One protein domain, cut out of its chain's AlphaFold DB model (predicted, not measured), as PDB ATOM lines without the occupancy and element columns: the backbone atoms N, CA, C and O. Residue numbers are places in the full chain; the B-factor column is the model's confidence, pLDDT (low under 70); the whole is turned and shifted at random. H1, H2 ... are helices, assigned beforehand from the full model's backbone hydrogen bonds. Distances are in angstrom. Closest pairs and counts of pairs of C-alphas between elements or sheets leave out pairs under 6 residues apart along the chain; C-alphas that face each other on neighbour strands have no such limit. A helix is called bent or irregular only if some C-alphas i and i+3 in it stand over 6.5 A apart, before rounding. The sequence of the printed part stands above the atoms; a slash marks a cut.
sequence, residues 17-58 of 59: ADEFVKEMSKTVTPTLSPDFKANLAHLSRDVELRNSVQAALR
ATOM      1  N   ALA A  17      -8.168  36.344  77.304       89.62
ATOM      2  CA  ALA A  17      -8.924  37.593  77.281       89.62
ATOM      3  C   ALA A  17     -10.358  37.378  76.770       89.62
ATOM      4  O   ALA A  17     -11.307  37.862  77.385       89.62
ATOM      5  N   ASP A  18     -10.521  36.581  75.713       90.38
ATOM      6  CA  ASP A  18     -11.829  36.314  75.111       90.38
ATOM      7  C   ASP A  18     -12.747  35.509  76.048       90.38
ATOM      8  O   ASP A  18     -13.933  35.813  76.178       90.38
ATOM      9  N   GLU A  19     -12.199  34.522  76.764       92.19
ATOM     10  CA  GLU A  19     -12.934  33.753  77.778       92.19
ATOM     11  C   GLU A  19     -13.367  34.640  78.946       92.19
ATOM     12  O   GLU A  19     -14.516  34.580  79.381       92.19
ATOM     13  N   PHE A  20     -12.468  35.506  79.421       88.62
ATOM     14  CA  PHE A  20     -12.767  36.450  80.492       88.62
ATOM     15  C   PHE A  20     -13.907  37.397  80.109       88.62
ATOM     16  O   PHE A  20     -14.858  37.553  80.873       88.62
ATOM     17  N   VAL A  21     -13.850  37.993  78.913       88.06
ATOM     18  CA  VAL A  21     -14.918  38.877  78.422       88.06
ATOM     19  C   VAL A  21     -16.236  38.117  78.317       88.06
ATOM     20  O   VAL A  21     -17.275  38.625  78.743       88.06
ATOM     21  N   LYS A  22     -16.201  36.882  77.809       90.19
ATOM     22  CA  LYS A  22     -17.386  36.031  77.682       90.19
ATOM     23  C   LYS A  22     -18.025  35.720  79.035       90.19
ATOM     24  O   LYS A  22     -19.242  35.806  79.139       90.19
ATOM     25  N   GLU A  23     -17.237  35.385  80.055       87.31
ATOM     26  CA  GLU A  23     -17.738  35.135  81.414       87.31
ATOM     27  C   GLU A  23     -18.297  36.403  82.065       87.31
ATOM     28  O   GLU A  23     -19.409  36.384  82.587       87.31
ATOM     29  N   MET A  24     -17.574  37.524  81.978       83.31
ATOM     30  CA  MET A  24     -17.992  38.797  82.581       83.31
ATOM     31  C   MET A  24     -19.237  39.398  81.921       83.31
ATOM     32  O   MET A  24     -19.944  40.186  82.543       83.31
ATOM     33  N   SER A  25     -19.522  39.019  80.673       85.00
ATOM     34  CA  SER A  25     -20.706  39.468  79.930       85.00
ATOM     35  C   SER A  25     -21.937  38.585  80.159       85.00
ATOM     36  O   SER A  25     -23.002  38.862  79.604       85.00
ATOM     37  N   LYS A  26     -21.829  37.502  80.940       85.81
ATOM     38  CA  LYS A  26     -22.980  36.638  81.217       85.81
ATOM     39  C   LYS A  26     -24.020  37.377  82.046       85.81
ATOM     40  O   LYS A  26     -23.712  38.082  83.005       85.81
ATOM     41  N   THR A  27     -25.286  37.151  81.703       79.00
ATOM     42  CA  THR A  27     -26.404  37.619  82.521       79.00
ATOM     43  C   THR A  27     -26.435  36.794  83.801       79.00
ATOM     44  O   THR A  27     -26.793  35.618  83.783       79.00
ATOM     45  N   VAL A  28     -26.018  37.396  84.910       71.56
ATOM     46  CA  VAL A  28     -26.102  36.772  86.230       71.56
ATOM     47  C   VAL A  28     -27.502  36.954  86.806       71.56
ATOM     48  O   VAL A  28     -28.132  38.003  86.637       71.56
ATOM     49  N   THR A  29     -27.997  35.936  87.504       69.50
ATOM     50  CA  THR A  29     -29.191  36.098  88.329       69.50
ATOM     51  C   THR A  29     -28.887  37.117  89.431       69.50
ATOM     52  O   THR A  29     -27.814  37.064  90.037       69.50
ATOM     53  N   PRO A  30     -29.784  38.086  89.686       67.94
ATOM     54  CA  PRO A  30     -29.594  39.026  90.780       67.94
ATOM     55  C   PRO A  30     -29.473  38.241  92.090       67.94
ATOM     56  O   PRO A  30     -30.384  37.514  92.469       67.94
ATOM     57  N   THR A  31     -28.334  38.377  92.761       70.62
ATOM     58  CA  THR A  31     -28.043  37.705  94.036       70.62
ATOM     59  C   THR A  31     -28.677  38.403  95.236       70.62
ATOM     60  O   THR A  31     -28.663  37.859  96.337       70.62
ATOM     61  N   LEU A  32     -29.226  39.607  95.047       73.06
ATOM     62  CA  LEU A  32     -29.930  40.324  96.103       73.06
ATOM     63  C   LEU A  32     -31.260  39.631  96.399       73.06
ATOM     64  O   LEU A  32     -32.042  39.355  95.489       73.06
ATOM     65  N   SER A  33     -31.507  39.366  97.682       78.88
ATOM     66  CA  SER A  33     -32.794  38.849  98.130       78.88
ATOM     67  C   SER A  33     -33.914  39.853  97.818       78.88
ATOM     68  O   SER A  33     -33.670  41.062  97.841       78.88
ATOM     69  N   PRO A  34     -35.152  39.387  97.574       73.69
ATOM     70  CA  PRO A  34     -36.305  40.275  97.393       73.69
ATOM     71  C   PRO A  34     -36.497  41.251  98.563       73.69
ATOM     72  O   PRO A  34     -36.870  42.402  98.362       73.69
ATOM     73  N   ASP A  35     -36.160  40.809  99.778       76.38
ATOM     74  CA  ASP A  35     -36.278  41.594 101.011       76.38
ATOM     75  C   ASP A  35     -35.005  42.377 101.363       76.38
ATOM     76  O   ASP A  35     -34.831  42.821 102.503       76.38
ATOM     77  N   PHE A  36     -34.070  42.523 100.421       82.06
ATOM     78  CA  PHE A  36     -32.827  43.239 100.669       82.06
ATOM     79  C   PHE A  36     -33.104  44.696 101.063       82.06
ATOM     80  O   PHE A  36     -33.638  45.493 100.290       82.06
ATOM     81  N   LYS A  37     -32.684  45.071 102.276       77.75
ATOM     82  CA  LYS A  37     -32.747  46.448 102.774       77.75
ATOM     83  C   LYS A  37     -31.344  47.033 102.812       77.75
ATOM     84  O   LYS A  37     -30.530  46.651 103.649       77.75
ATOM     85  N   ALA A  38     -31.064  47.986 101.928       75.62
ATOM     86  CA  ALA A  38     -29.820  48.741 101.991       75.62
ATOM     87  C   ALA A  38     -29.788  49.612 103.256       75.62
ATOM     88  O   ALA A  38     -30.712  50.388 103.513       75.62
ATOM     89  N   ASN A  39     -28.709  49.520 104.036       79.06
ATOM     90  CA  ASN A  39     -28.487  50.424 105.159       79.06
ATOM     91  C   ASN A  39     -27.954  51.770 104.642       79.06
ATOM     92  O   ASN A  39     -26.758  51.949 104.429       79.06
ATOM     93  N   LEU A  40     -28.868  52.715 104.418       78.19
ATOM     94  CA  LEU A  40     -28.558  54.042 103.878       78.19
ATOM     95  C   LEU A  40     -28.256  55.086 104.970       78.19
ATOM     96  O   LEU A  40     -28.147  56.269 104.655       78.19
ATOM     97  N   ALA A  41     -28.131  54.695 106.245       76.56
ATOM     98  CA  ALA A  41     -27.979  55.643 107.357       76.56
ATOM     99  C   ALA A  41     -26.754  56.565 107.186       76.56
ATOM    100  O   ALA A  41     -26.830  57.774 107.421       76.56
ATOM    101  N   HIS A  42     -25.644  56.012 106.690       72.12
ATOM    102  CA  HIS A  42     -24.402  56.749 106.438       72.12
ATOM    103  C   HIS A  42     -24.442  57.602 105.159       72.12
ATOM    104  O   HIS A  42     -23.669  58.546 105.030       72.12
ATOM    105  N   LEU A  43     -25.380  57.319 104.248       68.31
ATOM    106  CA  LEU A  43     -25.586  58.056 102.996       68.31
ATOM    107  C   LEU A  43     -26.488  59.285 103.171       68.31
ATOM    108  O   LEU A  43     -26.786  59.983 102.212       68.31
ATOM    109  N   SER A  44     -26.912  59.594 104.398       65.94
ATOM    110  CA  SER A  44     -27.665  60.817 104.717       65.94
ATOM    111  C   SER A  44     -26.919  62.107 104.354       65.94
ATOM    112  O   SER A  44     -27.560  63.114 104.069       65.94
ATOM    113  N   ARG A  45     -25.580  62.068 104.342       73.94
ATOM    114  CA  ARG A  45     -24.714  63.201 103.981       73.94
ATOM    115  C   ARG A  45     -24.537  63.385 102.474       73.94
ATOM    116  O   ARG A  45     -24.169  64.474 102.056       73.94
ATOM    117  N   ASP A  46     -24.805  62.348 101.685       80.12
ATOM    118  CA  ASP A  46     -24.637  62.348 100.233       80.12
ATOM    119  C   ASP A  46     -25.967  61.964  99.571       80.12
ATOM    120  O   ASP A  46     -26.283  60.796  99.325       80.12
ATOM    121  N   VAL A  47     -26.794  62.989  99.367       81.88
ATOM    122  CA  VAL A  47     -28.162  62.865  98.851       81.88
ATOM    123  C   VAL A  47     -28.166  62.316  97.422       81.88
ATOM    124  O   VAL A  47     -29.034  61.515  97.075       81.88
ATOM    125  N   GLU A  48     -27.185  62.697  96.605       84.88
ATOM    126  CA  GLU A  48     -27.056  62.216  95.227       84.88
ATOM    127  C   GLU A  48     -26.706  60.726  95.196       84.88
ATOM    128  O   GLU A  48     -27.359  59.934  94.500       84.88
ATOM    129  N   LEU A  49     -25.743  60.310  96.021       79.12
ATOM    130  CA  LEU A  49     -25.377  58.907  96.158       79.12
ATOM    131  C   LEU A  49     -26.538  58.077  96.714       79.12
ATOM    132  O   LEU A  49     -26.848  57.008  96.193       79.12
ATOM    133  N   ARG A  50     -27.258  58.585  97.718       83.81
ATOM    134  CA  ARG A  50     -28.452  57.916  98.249       83.81
ATOM    135  C   ARG A  50     -29.515  57.696  97.170       83.81
ATOM    136  O   ARG A  50     -30.066  56.597  97.082       83.81
ATOM    137  N   ASN A  51     -29.804  58.714  96.363       85.12
ATOM    138  CA  ASN A  51     -30.831  58.648  95.322       85.12
ATOM    139  C   ASN A  51     -30.448  57.674  94.202       85.12
ATOM    140  O   ASN A  51     -31.284  56.883  93.765       85.12
ATOM    141  N   SER A  52     -29.183  57.684  93.772       82.19
ATOM    142  CA  SER A  52     -28.685  56.755  92.748       82.19
ATOM    143  C   SER A  52     -28.719  55.296  93.217       82.19
ATOM    144  O   SER A  52     -29.163  54.422  92.472       82.19
ATOM    145  N   VAL A  53     -28.357  55.033  94.477       81.81
ATOM    146  CA  VAL A  53     -28.456  53.696  95.082       81.81
ATOM    147  C   VAL A  53     -29.915  53.247  95.190       81.81
ATOM    148  O   VAL A  53     -30.232  52.113  94.840       81.81
ATOM    149  N   GLN A  54     -30.833  54.120  95.617       84.06
ATOM    150  CA  GLN A  54     -32.261  53.784  95.664       84.06
ATOM    151  C   GLN A  54     -32.847  53.494  94.279       84.06
ATOM    152  O   GLN A  54     -33.657  52.579  94.150       84.06
ATOM    153  N   ALA A  55     -32.440  54.238  93.249       84.38
ATOM    154  CA  ALA A  55     -32.866  53.988  91.876       84.38
ATOM    155  C   ALA A  55     -32.354  52.635  91.358       84.38
ATOM    156  O   ALA A  55     -33.116  51.895  90.750       84.38
ATOM    157  N   ALA A  56     -31.102  52.276  91.656       79.56
ATOM    158  CA  ALA A  56     -30.518  50.995  91.251       79.56
ATOM    159  C   ALA A  56     -31.149  49.777  91.956       79.56
ATOM    160  O   ALA A  56     -31.130  48.674  91.413       79.56
ATOM    161  N   LEU A  57     -31.693  49.967  93.163       78.31
ATOM    162  CA  LEU A  57     -32.353  48.915  93.946       78.31
ATOM    163  C   LEU A  57     -33.849  48.766  93.638       78.31
ATOM    164  O   LEU A  57     -34.439  47.743  93.979       78.31
ATOM    165  N   ARG A  58     -34.473  49.765  93.008       71.25
ATOM    166  CA  ARG A  58     -35.846  49.677  92.500       71.25
ATOM    167  C   ARG A  58     -35.827  48.883  91.195       71.25
ATOM    168  O   ARG A  58     -35.643  49.457  90.126       71.25
TER     169      ARG A  58
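This is residues 17 to 58 of the 59 residues of an uncharacterized protein of Lachnospiraceae bacterium (UniProt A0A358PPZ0). Look for a long open arch with no common core: H3 and the short H2 make a small head at one end, and H1 sits alone at the other end. Residues 25 to 40, with no named element, bow across between H1 and H2, and residues 17 to 31, of which 17 to 24 belong to H1, stick out free as an arm. The printed part has 42 residues with three named helices, in the order H1, H2, H3, and no named strand; the class is all helix. The whole is extended, with a radius of gyration of the C-alphas of 15.0 A and spans of 41 by 23 by 15 A.

Find C-alpha 47 at (-28.162, 62.865, 98.851); from there H3, the longest helix, residues 47 to 57, runs 15.4 A to C-alpha 57 at (-32.353, 48.915, 93.946). Before it comes H2, residues 41 to 45, which is 8.9 A long and only just irregular: C-alphas 42 and 45 are 6.9 A apart. H1, residues 17 to 24, begins at C-alpha 17 at (-8.924, 37.593, 77.281) and is 10.6 A long.

Start from H3: it only just touches H2, and only at the corner by their link, with 3 pairs of C-alphas within 8 A. Their closest C-alphas are those of Leu 43 and Arg 50, 5.5 A apart. H1 is apart from H3 and from H2. In H1 and H3 every O i to N i+4 pair is within hydrogen-bond range; in H2 0 of 1 is, and 0 of 2 O i to N i+3 pairs.

Look at Asp 18 and Ser 44, whose C-alphas are the two farthest apart, at 41.6 A. The printed part has no cut. The link from H1 to H2 is long, with 16 residues, and that from H2 to H3 is tight, with 1. The mean pLDDT of the printed part is 79.7; residues 29 to 30 and 43 to 44 are under 70.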